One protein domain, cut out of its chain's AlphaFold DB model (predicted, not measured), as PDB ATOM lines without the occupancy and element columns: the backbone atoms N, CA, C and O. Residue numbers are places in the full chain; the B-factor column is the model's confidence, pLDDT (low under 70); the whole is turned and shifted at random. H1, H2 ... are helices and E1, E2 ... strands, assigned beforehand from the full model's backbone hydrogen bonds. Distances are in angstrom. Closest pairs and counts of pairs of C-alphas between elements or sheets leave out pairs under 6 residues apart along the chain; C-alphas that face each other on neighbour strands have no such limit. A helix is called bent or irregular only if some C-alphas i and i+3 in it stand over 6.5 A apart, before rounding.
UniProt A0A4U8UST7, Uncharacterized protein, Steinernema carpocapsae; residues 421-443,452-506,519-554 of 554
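What this domain is: This is residues 421 to 443, 452 to 506 and 519 to 554 of the 554 residues of an uncharacterized protein of Steinernema carpocapsae (UniProt A0A4U8UST7). Helices H1, H2 and H4 pack together as a core, H2 crossing the other two, with short H5 after H4. Residues 481 to 506, with H3, stick out as an arm. The printed part, 114 residues with E1, H1, H2, H3, H4 and H5 in order, is mostly helix and loose, radius of gyration of the C-alphas 18.4 A, spanning 63 by 37 by 26 A.

Where its parts are: E1, residues 421 to 425, begins at C-alpha 421 (247.449, 238.286, 316.241) and pairs with no named strand. H1 is residues 426 to 438, H2 463 to 483, 30.2 A from first to last C-alpha, H3 491 to 504, H4 522 to 540. H5, 545 to 553, ends at C-alpha 553 (214.916, 225.183, 315.305); it is only just irregular, C-alphas 547 and 550 being 6.7 A apart.

How they stand to each other: H1 touches H4, the hub, at a shallow tilt of 28 degrees, closest C-alphas His 427 and Met 527, 5.3 A. Residues 470 to 477 of H2 touch H4 at a steep 50 degrees, closest C-alphas Cys 473 and Ala 531, 4.8 A. Every O i to N i+4 pair is within hydrogen-bond range in H1 to H4, 3 of 5 in H5.

The domain as a whole: Cuts follow residues 443, gap 12.2 A, and 506, gap 28.2 A, between C-alphas. No link printed whole is long. Residues 452 to 461, among others, have pLDDT under 70.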
ATOM      1  N   THR A 421     248.357 239.199 315.539       84.19
ATOM      2  CA  THR A 421     247.449 238.286 316.241       84.19
ATOM      3  C   THR A 421     247.111 238.845 317.614       84.19
ATOM      4  O   THR A 421     248.025 239.147 318.379       84.19
ATOM      5  N   THR A 422     245.828 238.941 317.950       86.12
ATOM      6  CA  THR A 422     245.377 239.295 319.303       86.12
ATOM      7  C   THR A 422     244.334 238.301 319.786       86.12
ATOM      8  O   THR A 422     243.459 237.894 319.023       86.12
ATOM      9  N   GLU A 423     244.397 237.948 321.060       86.94
ATOM     10  CA  GLU A 423     243.392 237.123 321.723       86.94
ATOM     11  C   GLU A 423     242.364 238.035 322.394       86.94
ATOM     12  O   GLU A 423     242.725 238.949 323.134       86.94
ATOM     13  N   VAL A 424     241.086 237.822 322.088       83.81
ATOM     14  CA  VAL A 424     239.974 238.594 322.653       83.81
ATOM     15  C   VAL A 424     239.174 237.698 323.582       83.81
ATOM     16  O   VAL A 424     238.702 236.645 323.154       83.81
ATOM     17  N   ASP A 425     239.003 238.130 324.831       85.00
ATOM     18  CA  ASP A 425     238.230 237.402 325.837       85.00
ATOM     19  C   ASP A 425     236.725 237.436 325.518       85.00
ATOM     20  O   ASP A 425     236.102 238.495 325.357       85.00
ATOM     21  N   LEU A 426     236.127 236.250 325.428       86.06
ATOM     22  CA  LEU A 426     234.698 236.085 325.197       86.06
ATOM     23  C   LEU A 426     233.882 236.099 326.488       86.06
ATOM     24  O   LEU A 426     232.696 236.421 326.435       86.06
ATOM     25  N   HIS A 427     234.471 235.744 327.630       85.94
ATOM     26  CA  HIS A 427     233.732 235.600 328.882       85.94
ATOM     27  C   HIS A 427     233.120 236.937 329.321       85.94
ATOM     28  O   HIS A 427     231.904 237.028 329.505       85.94
ATOM     29  N   GLU A 428     233.935 237.992 329.404       84.31
ATOM     30  CA  GLU A 428     233.470 239.340 329.761       84.31
ATOM     31  C   GLU A 428     232.522 239.923 328.705       84.31
ATOM     32  O   GLU A 428     231.502 240.535 329.033       84.31
ATOM     33  N   SER A 429     232.816 239.672 327.428       87.56
ATOM     34  CA  SER A 429     232.009 240.143 326.301       87.56
ATOM     35  C   SER A 429     230.590 239.556 326.332       87.56
ATOM     36  O   SER A 429     229.605 240.279 326.165       87.56
ATOM     37  N   VAL A 430     230.460 238.254 326.614       88.62
ATOM     38  CA  VAL A 430     229.163 237.573 326.769       88.62
ATOM     39  C   VAL A 430     228.441 238.027 328.038       88.62
ATOM     40  O   VAL A 430     227.221 238.203 328.009       88.62
ATOM     41  N   ALA A 431     229.161 238.248 329.142       86.06
ATOM     42  CA  ALA A 431     228.571 238.775 330.371       86.06
ATOM     43  C   ALA A 431     227.956 240.169 330.145       86.06
ATOM     44  O   ALA A 431     226.791 240.395 330.474       86.06
ATOM     45  N   SER A 432     228.690 241.067 329.481       86.75
ATOM     46  CA  SER A 432     228.200 242.403 329.129       86.75
ATOM     47  C   SER A 432     227.014 242.356 328.155       86.75
ATOM     48  O   SER A 432     226.026 243.072 328.338       86.75
ATOM     49  N   ALA A 433     227.059 241.474 327.152       87.31
ATOM     50  CA  ALA A 433     225.951 241.272 326.219       87.31
ATOM     51  C   ALA A 433     224.673 240.782 326.918       87.31
ATOM     52  O   ALA A 433     223.576 241.272 326.633       87.31
ATOM     53  N   LEU A 434     224.802 239.858 327.874       85.31
ATOM     54  CA  LEU A 434     223.679 239.386 328.680       85.31
ATOM     55  C   LEU A 434     223.045 240.527 329.495       85.31
ATOM     56  O   LEU A 434     221.818 240.595 329.592       85.31
ATOM     57  N   ASP A 435     223.840 241.442 330.047       82.31
ATOM     58  CA  ASP A 435     223.317 242.581 330.809       82.31
ATOM     59  C   ASP A 435     222.549 243.581 329.929       82.31
ATOM     60  O   ASP A 435     221.489 244.068 330.330       82.31
ATOM     61  N   HIS A 436     222.996 243.809 328.692       82.88
ATOM     62  CA  HIS A 436     222.253 244.611 327.712       82.88
ATOM     63  C   HIS A 436     220.910 243.984 327.311       82.88
ATOM     64  O   HIS A 436     219.929 244.701 327.105       82.88
ATOM     65  N   LEU A 437     220.834 242.652 327.245       81.12
ATOM     66  CA  LEU A 437     219.586 241.936 326.959       81.12
ATOM     67  C   LEU A 437     218.627 241.911 328.157       81.12
ATOM     68  O   LEU A 437     217.411 241.930 327.965       81.12
ATOM     69  N   LYS A 438     219.151 241.929 329.390       76.44
ATOM     70  CA  LYS A 438     218.349 242.097 330.616       76.44
ATOM     71  C   LYS A 438     217.804 243.521 330.778       76.44
ATOM     72  O   LYS A 438     216.777 243.706 331.434       76.44
ATOM     73  N   ALA A 439     218.483 244.528 330.229       69.25
ATOM     74  CA  ALA A 439     218.087 245.927 330.354       69.25
ATOM     75  C   ALA A 439     216.800 246.250 329.566       69.25
ATOM     76  O   ALA A 439     216.589 245.787 328.444       69.25
ATOM     77  N   THR A 440     215.939 247.095 330.140       61.38
ATOM     78  CA  THR A 440     214.728 247.612 329.481       61.38
ATOM     79  C   THR A 440     215.065 248.563 328.328       61.38
ATOM     80  O   THR A 440     216.025 249.333 328.411       61.38
ATOM     81  N   MET A 441     214.251 248.536 327.269       57.41
ATOM     82  CA  MET A 441     214.452 249.339 326.059       57.41
ATOM     83  C   MET A 441     214.344 250.845 326.256       57.41
ATOM     84  O   MET A 441     213.406 251.341 326.884       57.41
ATOM     85  N   THR A 442     215.287 251.586 325.654       48.31
ATOM     86  CA  THR A 442     215.164 253.030 325.417       48.31
ATOM     87  C   THR A 442     213.975 253.280 324.481       48.31
ATOM     88  O   THR A 442     214.147 253.293 323.265       48.31
ATOM     89  N   GLY A 443     212.758 253.449 325.005       45.88
ATOM     90  CA  GLY A 443     211.606 253.835 324.172       45.88
ATOM     91  C   GLY A 443     210.227 253.373 324.639       45.88
ATOM     92  O   GLY A 443     209.247 254.051 324.343       45.88
ATOM     93  N   VAL A 452     206.516 256.284 336.110       31.91
ATOM     94  CA  VAL A 452     207.861 256.393 335.533       31.91
ATOM     95  C   VAL A 452     208.877 256.261 336.676       31.91
ATOM     96  O   VAL A 452     209.189 257.243 337.345       31.91
ATOM     97  N   LEU A 453     209.371 255.047 336.923       36.34
ATOM     98  CA  LEU A 453     210.566 254.804 337.738       36.34
ATOM     99  C   LEU A 453     211.764 254.756 336.786       36.34
ATOM    100  O   LEU A 453     211.924 253.816 336.012       36.34
ATOM    101  N   ARG A 454     212.581 255.814 336.794       35.75
ATOM    102  CA  ARG A 454     213.867 255.830 336.081       35.75
ATOM    103  C   ARG A 454     214.799 254.817 336.747       35.75
ATOM    104  O   ARG A 454     215.130 254.992 337.912       35.75
ATOM    105  N   THR A 455     215.231 253.794 336.018       37.81
ATOM    106  CA  THR A 455     216.219 252.804 336.470       37.81
ATOM    107  C   THR A 455     217.591 253.464 336.628       37.81
ATOM    108  O   THR A 455     218.095 254.048 335.671       37.81
ATOM    109  N   ALA A 456     218.209 253.379 337.809       39.00
ATOM    110  CA  ALA A 456     219.508 254.011 338.072       39.00
ATOM    111  C   ALA A 456     220.727 253.126 337.754       39.00
ATOM    112  O   ALA A 456     221.851 253.617 337.778       39.00
ATOM    113  N   THR A 457     220.542 251.838 337.453       41.69
ATOM    114  CA  THR A 457     221.671 250.888 337.376       41.69
ATOM    115  C   THR A 457     221.834 250.169 336.044       41.69
ATOM    116  O   THR A 457     222.933 249.710 335.755       41.69
ATOM    117  N   ASN A 458     220.811 250.148 335.188       45.56
ATOM    118  CA  ASN A 458     220.937 249.612 333.837       45.56
ATOM    119  C   ASN A 458     220.984 250.772 332.850       45.56
ATOM    120  O   ASN A 458     219.994 251.490 332.683       45.56
ATOM    121  N   LYS A 459     222.140 250.961 332.198       54.56
ATOM    122  CA  LYS A 459     222.244 251.827 331.019       54.56
ATOM    123  C   LYS A 459     221.116 251.418 330.071       54.56
ATOM    124  O   LYS A 459     221.012 250.230 329.745       54.56
ATOM    125  N   PRO A 460     220.237 252.345 329.674       60.78
ATOM    126  CA  PRO A 460     219.119 251.967 328.845       60.78
ATOM    127  C   PRO A 460     219.717 251.524 327.504       60.78
ATOM    128  O   PRO A 460     220.576 252.198 326.934       60.78
ATOM    129  N   SER A 461     219.363 250.317 327.076       69.62
ATOM    130  CA  SER A 461     219.967 249.711 325.891       69.62
ATOM    131  C   SER A 461     219.148 250.102 324.667       69.62
ATOM    132  O   SER A 461     217.921 250.176 324.744       69.62
ATOM    133  N   SER A 462     219.816 250.395 323.555       82.31
ATOM    134  CA  SER A 462     219.137 250.608 322.278       82.31
ATOM    135  C   SER A 462     218.801 249.265 321.635       82.31
ATOM    136  O   SER A 462     219.461 248.258 321.907       82.31
ATOM    137  N   LEU A 463     217.802 249.250 320.748       82.19
ATOM    138  CA  LEU A 463     217.447 248.054 319.979       82.19
ATOM    139  C   LEU A 463     218.663 247.501 319.216       82.19
ATOM    140  O   LEU A 463     218.955 246.313 319.307       82.19
ATOM    141  N   ALA A 464     219.429 248.378 318.562       84.06
ATOM    142  CA  ALA A 464     220.640 248.000 317.836       84.06
ATOM    143  C   ALA A 464     221.690 247.337 318.746       84.06
ATOM    144  O   ALA A 464     222.318 246.350 318.363       84.06
ATOM    145  N   LEU A 465     221.860 247.843 319.973       85.69
ATOM    146  CA  LEU A 465     222.812 247.274 320.926       85.69
ATOM    147  C   LEU A 465     222.358 245.901 321.431       85.69
ATOM    148  O   LEU A 465     223.188 245.006 321.574       85.69
ATOM    149  N   ARG A 466     221.050 245.697 321.639       85.94
ATOM    150  CA  ARG A 466     220.516 244.362 321.946       85.94
ATOM    151  C   ARG A 466     220.691 243.382 320.804       85.94
ATOM    152  O   ARG A 466     221.059 242.243 321.056       85.94
ATOM    153  N   GLN A 467     220.395 243.802 319.574       87.44
ATOM    154  CA  GLN A 467     220.575 242.962 318.394       87.44
ATOM    155  C   GLN A 467     222.039 242.529 318.305       87.44
ATOM    156  O   GLN A 467     222.325 241.339 318.215       87.44
ATOM    157  N   HIS A 468     222.980 243.466 318.457       89.19
ATOM    158  CA  HIS A 468     224.407 243.152 318.476       89.19
ATOM    159  C   HIS A 468     224.797 242.196 319.617       89.19
ATOM    160  O   HIS A 468     225.501 241.216 319.384       89.19
ATOM    161  N   ALA A 469     224.292 242.429 320.833       90.06
ATOM    162  CA  ALA A 469     224.494 241.541 321.976       90.06
ATOM    163  C   ALA A 469     223.950 240.122 321.718       90.06
ATOM    164  O   ALA A 469     224.603 239.133 322.054       90.06
ATOM    165  N   MET A 470     222.786 240.009 321.072       89.06
ATOM    166  CA  MET A 470     222.201 238.732 320.658       89.06
ATOM    167  C   MET A 470     223.080 238.033 319.616       89.06
ATOM    168  O   MET A 470     223.409 236.860 319.798       89.06
ATOM    169  N   TYR A 471     223.526 238.746 318.577       89.31
ATOM    170  CA  TYR A 471     224.419 238.190 317.558       89.31
ATOM    171  C   TYR A 471     225.748 237.716 318.144       89.31
ATOM    172  O   TYR A 471     226.241 236.665 317.736       89.31
ATOM    173  N   LEU A 472     226.300 238.435 319.124       90.69
ATOM    174  CA  LEU A 472     227.505 238.022 319.833       90.69
ATOM    175  C   LEU A 472     227.280 236.700 320.584       90.69
ATOM    176  O   LEU A 472     228.027 235.748 320.370       90.69
ATOM    177  N   CYS A 473     226.227 236.606 321.402       90.50
ATOM    178  CA  CYS A 473     225.880 235.379 322.134       90.50
ATOM    179  C   CYS A 473     225.559 234.200 321.201       90.50
ATOM    180  O   CYS A 473     225.933 233.060 321.471       90.50
ATOM    181  N   ARG A 474     224.894 234.459 320.073       89.25
ATOM    182  CA  ARG A 474     224.637 233.450 319.038       89.25
ATOM    183  C   ARG A 474     225.934 232.992 318.376       89.25
ATOM    184  O   ARG A 474     226.140 231.793 318.193       89.25
ATOM    185  N   GLY A 475     226.813 233.929 318.031       87.75
ATOM    186  CA  GLY A 475     228.112 233.656 317.426       87.75
ATOM    187  C   GLY A 475     228.990 232.786 318.321       87.75
ATOM    188  O   GLY A 475     229.549 231.803 317.841       87.75
ATOM    189  N   THR A 476     229.052 233.075 319.624       88.25
ATOM    190  CA  THR A 476     229.849 232.280 320.573       88.25
ATOM    191  C   THR A 476     229.340 230.846 320.716       88.25
ATOM    192  O   THR A 476     230.150 229.917 320.755       88.25
ATOM    193  N   LEU A 477     228.020 230.624 320.713       87.81
ATOM    194  CA  LEU A 477     227.452 229.270 320.691       87.81
ATOM    195  C   LEU A 477     227.718 228.549 319.366       87.81
ATOM    196  O   LEU A 477     228.114 227.384 319.371       87.81
ATOM    197  N   MET A 478     227.564 229.233 318.230       84.50
ATOM    198  CA  MET A 478     227.853 228.649 316.917       84.50
ATOM    199  C   MET A 478     229.323 228.249 316.777       84.50
ATOM    200  O   MET A 478     229.609 227.171 316.259       84.50
ATOM    201  N   MET A 479     230.257 229.065 317.273       83.25
ATOM    202  CA  MET A 479     231.684 228.726 317.294       83.25
ATOM    203  C   MET A 479     231.954 227.468 318.130       83.25
ATOM    204  O   MET A 479     232.751 226.621 317.727       83.25
ATOM    205  N   ALA A 480     231.257 227.289 319.255       81.12
ATOM    206  CA  ALA A 480     231.383 226.080 320.071       81.12
ATOM    207  C   ALA A 480     230.858 224.833 319.342       81.12
ATOM    208  O   ALA A 480     231.510 223.790 319.334       81.12
ATOM    209  N   ILE A 481     229.713 224.948 318.665       78.56
ATOM    210  CA  ILE A 481     229.140 223.846 317.880       78.56
ATOM    211  C   ILE A 481     230.045 223.505 316.686       78.56
ATOM    212  O   ILE A 481     230.271 222.333 316.401       78.56
ATOM    213  N   GLN A 482     230.620 224.499 316.008       74.31
ATOM    214  CA  GLN A 482     231.503 224.270 314.858       74.31
ATOM    215  C   GLN A 482     232.863 223.670 315.232       74.31
ATOM    216  O   GLN A 482     233.411 222.889 314.457       74.31
ATOM    217  N   THR A 483     233.415 224.035 316.390       69.12
ATOM    218  CA  THR A 483     234.685 223.480 316.893       69.12
ATOM    219  C   THR A 483     234.511 222.094 317.503       69.12
ATOM    220  O   THR A 483     235.459 221.305 317.540       69.12
ATOM    221  N   SER A 484     233.298 221.756 317.944       66.50
ATOM    222  CA  SER A 484     232.982 220.397 318.350       66.50
ATOM    223  C   SER A 484     233.115 219.453 317.147       66.50
ATOM    224  O   SER A 484     232.574 219.695 316.067       66.50
ATOM    225  N   LYS A 485     233.847 218.345 317.315       60.62
ATOM    226  CA  LYS A 485     234.038 217.290 316.297       60.62
ATOM    227  C   LYS A 485     232.750 216.484 316.030       60.62
ATOM    228  O   LYS A 485     232.798 215.278 315.825       60.62
ATOM    229  N   LEU A 486     231.589 217.133 316.087       59.78
ATOM    230  CA  LEU A 486     230.265 216.545 315.895       59.78
ATOM    231  C   LEU A 486     229.859 216.502 314.413       59.78
ATOM    232  O   LEU A 486     228.883 215.846 314.058       59.78
ATOM    233  N   ARG A 487     230.618 217.157 313.521       54.28
ATOM    234  CA  ARG A 487     230.457 217.006 312.068       54.28
ATOM    235  C   ARG A 487     230.866 215.591 311.646       54.28
ATOM    236  O   ARG A 487     232.052 215.286 311.596       54.28
ATOM    237  N   GLY A 488     229.873 214.760 311.326       57.94
ATOM    238  CA  GLY A 488     230.056 213.410 310.777       57.94
ATOM    239  C   GLY A 488     229.580 212.260 311.671       57.94
ATOM    240  O   GLY A 488     229.697 211.109 311.264       57.94
ATOM    241  N   ILE A 489     229.037 212.540 312.862       61.88
ATOM    242  CA  ILE A 489     228.455 211.514 313.736       61.88
ATOM    243  C   ILE A 489     226.945 211.474 313.497       61.88
ATOM    244  O   ILE A 489     226.254 212.467 313.720       61.88
ATOM    245  N   ASP A 490     226.425 210.323 313.070       68.06
ATOM    246  CA  ASP A 490     224.982 210.106 312.972       68.06
ATOM    247  C   ASP A 490     224.405 209.907 314.383       68.06
ATOM    248  O   ASP A 490     224.346 208.801 314.933       68.06
ATOM    249  N   PHE A 491     224.045 211.023 315.024       65.75
ATOM    250  CA  PHE A 491     223.531 211.052 316.396       65.75
ATOM    251  C   PHE A 491     222.346 210.117 316.597       65.75
ATOM    252  O   PHE A 491     222.196 209.543 317.674       65.75
ATOM    253  N   ARG A 492     221.521 209.927 315.564       68.19
ATOM    254  CA  ARG A 492     220.371 209.030 315.633       68.19
ATOM    255  C   ARG A 492     220.820 207.591 315.852       68.19
ATOM    256  O   ARG A 492     220.266 206.901 316.703       68.19
ATOM    257  N   GLU A 493     221.849 207.149 315.137       69.75
ATOM    258  CA  GLU A 493     222.381 205.795 315.267       69.75
ATOM    259  C   GLU A 493     223.139 205.607 316.589       69.75
ATOM    260  O   GLU A 493     222.976 204.584 317.256       69.75
ATOM    261  N   ALA A 494     223.909 206.612 317.021       70.50
ATOM    262  CA  ALA A 494     224.627 206.589 318.296       70.50
ATOM    263  C   ALA A 494     223.675 206.556 319.505       70.50
ATOM    264  O   ALA A 494     223.874 205.762 320.424       70.50
ATOM    265  N   VAL A 495     222.605 207.357 319.485       73.06
ATOM    266  CA  VAL A 495     221.578 207.374 320.537       73.06
ATOM    267  C   VAL A 495     220.780 206.074 320.541       73.06
ATOM    268  O   VAL A 495     220.538 205.527 321.609       73.06
ATOM    269  N   VAL A 496     220.422 205.521 319.375       75.50
ATOM    270  CA  VAL A 496     219.739 204.216 319.295       75.50
ATOM    271  C   VAL A 496     220.641 203.082 319.797       75.50
ATOM    272  O   VAL A 496     220.151 202.184 320.482       75.50
ATOM    273  N   LYS A 497     221.950 203.114 319.514       73.00
ATOM    274  CA  LYS A 497     222.923 202.153 320.064       73.00
ATOM    275  C   LYS A 497     223.050 202.289 321.585       73.00
ATOM    276  O   LYS A 497     222.948 201.282 322.275       73.00
ATOM    277  N   LEU A 498     223.186 203.508 322.110       70.25
ATOM    278  CA  LEU A 498     223.259 203.769 323.554       70.25
ATOM    279  C   LEU A 498     221.961 203.397 324.286       70.25
ATOM    280  O   LEU A 498     222.014 202.794 325.351       70.25
ATOM    281  N   ALA A 499     220.796 203.684 323.702       69.56
ATOM    282  CA  ALA A 499     219.500 203.319 324.270       69.56
ATOM    283  C   ALA A 499     219.301 201.796 324.321       69.56
ATOM    284  O   ALA A 499     218.802 201.279 325.317       69.56
ATOM    285  N   LYS A 500     219.747 201.069 323.284       69.25
ATOM    286  CA  LYS A 500     219.742 199.597 323.271       69.25
ATOM    287  C   LYS A 500     220.666 199.019 324.344       69.25
ATOM    288  O   LYS A 500     220.235 198.130 325.068       69.25
ATOM    289  N   VAL A 501     221.875 199.567 324.496       67.19
ATOM    290  CA  VAL A 501     222.819 199.172 325.557       67.19
ATOM    291  C   VAL A 501     222.225 199.431 326.947       67.19
ATOM    292  O   VAL A 501     222.237 198.531 327.777       67.19
ATOM    293  N   CYS A 502     221.606 200.593 327.184       61.44
ATOM    294  CA  CYS A 502     220.932 200.885 328.454       61.44
ATOM    295  C   CYS A 502     219.730 199.965 328.738       61.44
ATOM    296  O   CYS A 502     219.466 199.677 329.899       61.44
ATOM    297  N   SER A 503     219.010 199.490 327.712       62.47
ATOM    298  CA  SER A 503     217.880 198.560 327.890       62.47
ATOM    299  C   SER A 503     218.300 197.118 328.200       62.47
ATOM    300  O   SER A 503     217.529 196.371 328.789       62.47
ATOM    301  N   THR A 504     219.516 196.715 327.820       61.34
ATOM    302  CA  THR A 504     220.057 195.374 328.103       61.34
ATOM    303  C   THR A 504     220.759 195.272 329.458       61.34
ATOM    304  O   THR A 504     221.023 194.167 329.922       61.34
ATOM    305  N   ASP A 505     221.045 196.408 330.097       56.06
ATOM    306  CA  ASP A 505     221.899 196.526 331.286       56.06
ATOM    307  C   ASP A 505     221.090 196.891 332.554       56.06
ATOM    308  O   ASP A 505     221.575 197.593 333.441       56.06
ATOM    309  N   GLU A 506     219.837 196.415 332.667       55.00
ATOM    310  CA  GLU A 506     218.924 196.706 333.797       55.00
ATOM    311  C   GLU A 506     219.496 196.334 335.186       55.00
ATOM    312  O   GLU A 506     219.070 196.893 336.197       55.00
ATOM    313  N   CYS A 519     232.813 220.159 334.784       68.12
ATOM    314  CA  CYS A 519     233.607 220.786 333.733       68.12
ATOM    315  C   CYS A 519     234.949 221.234 334.324       68.12
ATOM    316  O   CYS A 519     234.948 221.862 335.382       68.12
ATOM    317  N   SER A 520     236.056 220.910 333.652       71.06
ATOM    318  CA  SER A 520     237.402 221.328 334.061       71.06
ATOM    319  C   SER A 520     237.571 222.846 334.016       71.06
ATOM    320  O   SER A 520     238.283 223.394 334.846       71.06
ATOM    321  N   ASN A 521     236.863 223.514 333.099       80.38
ATOM    322  CA  ASN A 521     236.852 224.967 332.964       80.38
ATOM    323  C   ASN A 521     235.485 225.541 333.376       80.38
ATOM    324  O   ASN A 521     234.479 225.394 332.665       80.38
ATOM    325  N   VAL A 522     235.428 226.169 334.548       80.62
ATOM    326  CA  VAL A 522     234.201 226.731 335.130       80.62
ATOM    327  C   VAL A 522     233.773 227.986 334.370       80.62
ATOM    328  O   VAL A 522     232.583 228.156 334.090       80.62
ATOM    329  N   LYS A 523     234.734 228.818 333.957       80.38
ATOM    330  CA  LYS A 523     234.474 230.084 333.252       80.38
ATOM    331  C   LYS A 523     233.887 229.887 331.860       80.38
ATOM    332  O   LYS A 523     232.971 230.613 331.471       80.38
ATOM    333  N   ALA A 524     234.362 228.886 331.121       82.94
ATOM    334  CA  ALA A 524     233.799 228.518 329.824       82.94
ATOM    335  C   ALA A 524     232.358 228.006 329.974       82.94
ATOM    336  O   ALA A 524     231.469 228.400 329.218       82.94
ATOM    337  N   ARG A 525     232.090 227.184 330.999       85.25
ATOM    338  CA  ARG A 525     230.732 226.712 331.306       85.25
ATOM    339  C   ARG A 525     229.794 227.871 331.643       85.25
ATOM    340  O   ARG A 525     228.662 227.891 331.165       85.25
ATOM    341  N   GLU A 526     230.243 228.809 332.471       85.44
ATOM    342  CA  GLU A 526     229.466 229.995 332.824       85.44
ATOM    343  C   GLU A 526     229.199 230.880 331.603       85.44
ATOM    344  O   GLU A 526     228.055 231.271 331.384       85.44
ATOM    345  N   MET A 527     230.206 231.105 330.755       88.69
ATOM    346  CA  MET A 527     230.046 231.833 329.495       88.69
ATOM    347  C   MET A 527     228.963 231.193 328.615       88.69
ATOM    348  O   MET A 527     228.039 231.884 328.192       88.69
ATOM    349  N   TYR A 528     229.016 229.878 328.374       89.12
ATOM    350  CA  TYR A 528     228.006 229.202 327.550       89.12
ATOM    351  C   TYR A 528     226.617 229.214 328.187       89.12
ATOM    352  O   TYR A 528     225.621 229.399 327.489       89.12
ATOM    353  N   LYS A 529     226.533 229.079 329.515       88.81
ATOM    354  CA  LYS A 529     225.271 229.223 330.248       88.81
ATOM    355  C   LYS A 529     224.696 230.632 330.084       88.81
ATOM    356  O   LYS A 529     223.496 230.769 329.849       88.81
ATOM    357  N   ASN A 530     225.531 231.662 330.180       88.38
ATOM    358  CA  ASN A 530     225.134 233.057 330.011       88.38
ATOM    359  C   ASN A 530     224.699 233.343 328.567       88.38
ATOM    360  O   ASN A 530     223.644 233.941 328.371       88.38
ATOM    361  N   ALA A 531     225.427 232.833 327.569       88.88
ATOM    362  CA  ALA A 531     225.064 232.948 326.156       88.88
ATOM    363  C   ALA A 531     223.734 232.241 325.837       88.88
ATOM    364  O   ALA A 531     222.870 232.811 325.176       88.88
ATOM    365  N   LEU A 532     223.515 231.030 326.360       89.88
ATOM    366  CA  LEU A 532     222.249 230.314 326.188       89.88
ATOM    367  C   LEU A 532     221.092 231.042 326.887       89.88
ATOM    368  O   LEU A 532     220.015 231.194 326.313       89.88
ATOM    369  N   THR A 533     221.324 231.542 328.103       87.44
ATOM    370  CA  THR A 533     220.339 232.348 328.843       87.44
ATOM    371  C   THR A 533     219.969 233.606 328.059       87.44
ATOM    372  O   THR A 533     218.789 233.931 327.962       87.44
ATOM    373  N   ALA A 534     220.952 234.277 327.453       86.44
ATOM    374  CA  ALA A 534     220.740 235.443 326.602       86.44
ATOM    375  C   ALA A 534     219.830 235.130 325.401       86.44
ATOM    376  O   ALA A 534     218.903 235.890 325.130       86.44
ATOM    377  N   ILE A 535     220.037 233.999 324.722       87.69
ATOM    378  CA  ILE A 535     219.213 233.593 323.571       87.69
ATOM    379  C   ILE A 535     217.794 233.218 323.998       87.69
ATOM    380  O   ILE A 535     216.830 233.649 323.367       87.69
ATOM    381  N   ILE A 536     217.640 232.479 325.099       86.00
ATOM    382  CA  ILE A 536     216.317 232.155 325.648       86.00
ATOM    383  C   ILE A 536     215.577 233.443 326.037       86.00
ATOM    384  O   ILE A 536     214.405 233.607 325.706       86.00
ATOM    385  N   MET A 537     216.257 234.395 326.678       81.94
ATOM    386  CA  MET A 537     215.675 235.701 326.995       81.94
ATOM    387  C   MET A 537     215.273 236.475 325.738       81.94
ATOM    388  O   MET A 537     214.173 237.023 325.694       81.94
ATOM    389  N   ALA A 538     216.115 236.478 324.704       83.69
ATOM    390  CA  ALA A 538     215.812 237.123 323.431       83.69
ATOM    391  C   ALA A 538     214.608 236.467 322.723       83.69
ATOM    392  O   ALA A 538     213.801 237.173 322.131       83.69
ATOM    393  N   SER A 539     214.413 235.151 322.873       82.25
ATOM    394  CA  SER A 539     213.219 234.442 322.378       82.25
ATOM    395  C   SER A 539     211.926 234.800 323.126       82.25
ATOM    396  O   SER A 539     210.837 234.654 322.586       82.25
ATOM    397  N   ALA A 540     212.017 235.294 324.363       79.06
ATOM    398  CA  ALA A 540     210.859 235.791 325.106       79.06
ATOM    399  C   ALA A 540     210.554 237.271 324.801       79.06
ATOM    400  O   ALA A 540     209.510 237.791 325.204       79.06
ATOM    401  N   ALA A 541     211.469 237.962 324.122       77.06
ATOM    402  CA  ALA A 541     211.393 239.384 323.846       77.06
ATOM    403  C   ALA A 541     210.757 239.619 322.465       77.06
ATOM    404  O   ALA A 541     211.233 239.105 321.455       77.06
ATOM    405  N   ARG A 542     209.665 240.401 322.406       72.56
ATOM    406  CA  ARG A 542     208.922 240.661 321.151       72.56
ATOM    407  C   ARG A 542     209.789 241.305 320.066       72.56
ATOM    408  O   ARG A 542     209.530 241.104 318.891       72.56
ATOM    409  N   ASP A 543     210.793 242.070 320.474       77.06
ATOM    410  CA  ASP A 543     211.718 242.819 319.625       77.06
ATOM    411  C   ASP A 543     212.765 241.950 318.913       77.06
ATOM    412  O   ASP A 543     213.270 242.359 317.875       77.06
ATOM    413  N   LEU A 544     213.091 240.768 319.445       79.62
ATOM    414  CA  LEU A 544     214.142 239.884 318.906       79.62
ATOM    415  C   LEU A 544     213.610 238.508 318.477       79.62
ATOM    416  O   LEU A 544     214.369 237.671 317.988       79.62
ATOM    417  N   TYR A 545     212.310 238.271 318.659       80.88
ATOM    418  CA  TYR A 545     211.657 236.979 318.460       80.88
ATOM    419  C   TYR A 545     211.902 236.383 317.066       80.88
ATOM    420  O   TYR A 545     212.309 235.226 316.948       80.88
ATOM    421  N   GLU A 546     211.701 237.184 316.018       79.69
ATOM    422  CA  GLU A 546     211.820 236.739 314.623       79.69
ATOM    423  C   GLU A 546     213.258 236.356 314.247       79.69
ATOM    424  O   GLU A 546     213.469 235.419 313.478       79.69
ATOM    425  N   GLU A 547     214.256 237.024 314.830       78.56
ATOM    426  CA  GLU A 547     215.673 236.776 314.539       78.56
ATOM    427  C   GLU A 547     216.221 235.536 315.271       78.56
ATOM    428  O   GLU A 547     217.152 234.885 314.791       78.56
ATOM    429  N   VAL A 548     215.649 235.191 316.431       82.19
ATOM    430  CA  VAL A 548     216.144 234.111 317.305       82.19
ATOM    431  C   VAL A 548     215.521 232.756 316.985       82.19
ATOM    432  O   VAL A 548     216.200 231.734 317.097       82.19
ATOM    433  N   ILE A 549     214.254 232.716 316.563       81.12
ATOM    434  CA  ILE A 549     213.549 231.461 316.257       81.12
ATOM    435  C   ILE A 549     214.317 230.552 315.298       81.12
ATOM    436  O   ILE A 549     214.486 229.379 315.637       81.12
ATOM    437  N   PRO A 550     214.823 231.037 314.147       80.75
ATOM    438  CA  PRO A 550     215.514 230.172 313.202       80.75
ATOM    439  C   PRO A 550     216.694 229.445 313.842       80.75
ATOM    440  O   PRO A 550     216.937 228.295 313.511       80.75
ATOM    441  N   PHE A 551     217.383 230.074 314.798       79.12
ATOM    442  CA  PHE A 551     218.519 229.487 315.506       79.12
ATOM    443  C   PHE A 551     218.130 228.391 316.514       79.12
ATOM    444  O   PHE A 551     218.934 227.504 316.762       79.12
ATOM    445  N   LEU A 552     216.930 228.429 317.103       76.25
ATOM    446  CA  LEU A 552     216.480 227.393 318.049       76.25
ATOM    447  C   LEU A 552     215.934 226.138 317.354       76.25
ATOM    448  O   LEU A 552     215.900 225.074 317.967       76.25
ATOM    449  N   TYR A 553     215.477 226.277 316.107       72.00
ATOM    450  CA  TYR A 553     214.916 225.183 315.305       72.00
ATOM    451  C   TYR A 553     215.874 224.640 314.231       72.00
ATOM    452  O   TYR A 553     215.512 223.681 313.547       72.00
ATOM    453  N   THR A 554     217.057 225.244 314.064       58.47
ATOM    454  CA  THR A 554     218.159 224.708 313.239       58.47
ATOM    455  C   THR A 554     219.134 223.925 314.095       58.47
ATOM    456  O   THR A 554     219.680 222.935 313.559       58.47
TER     457      THR A 554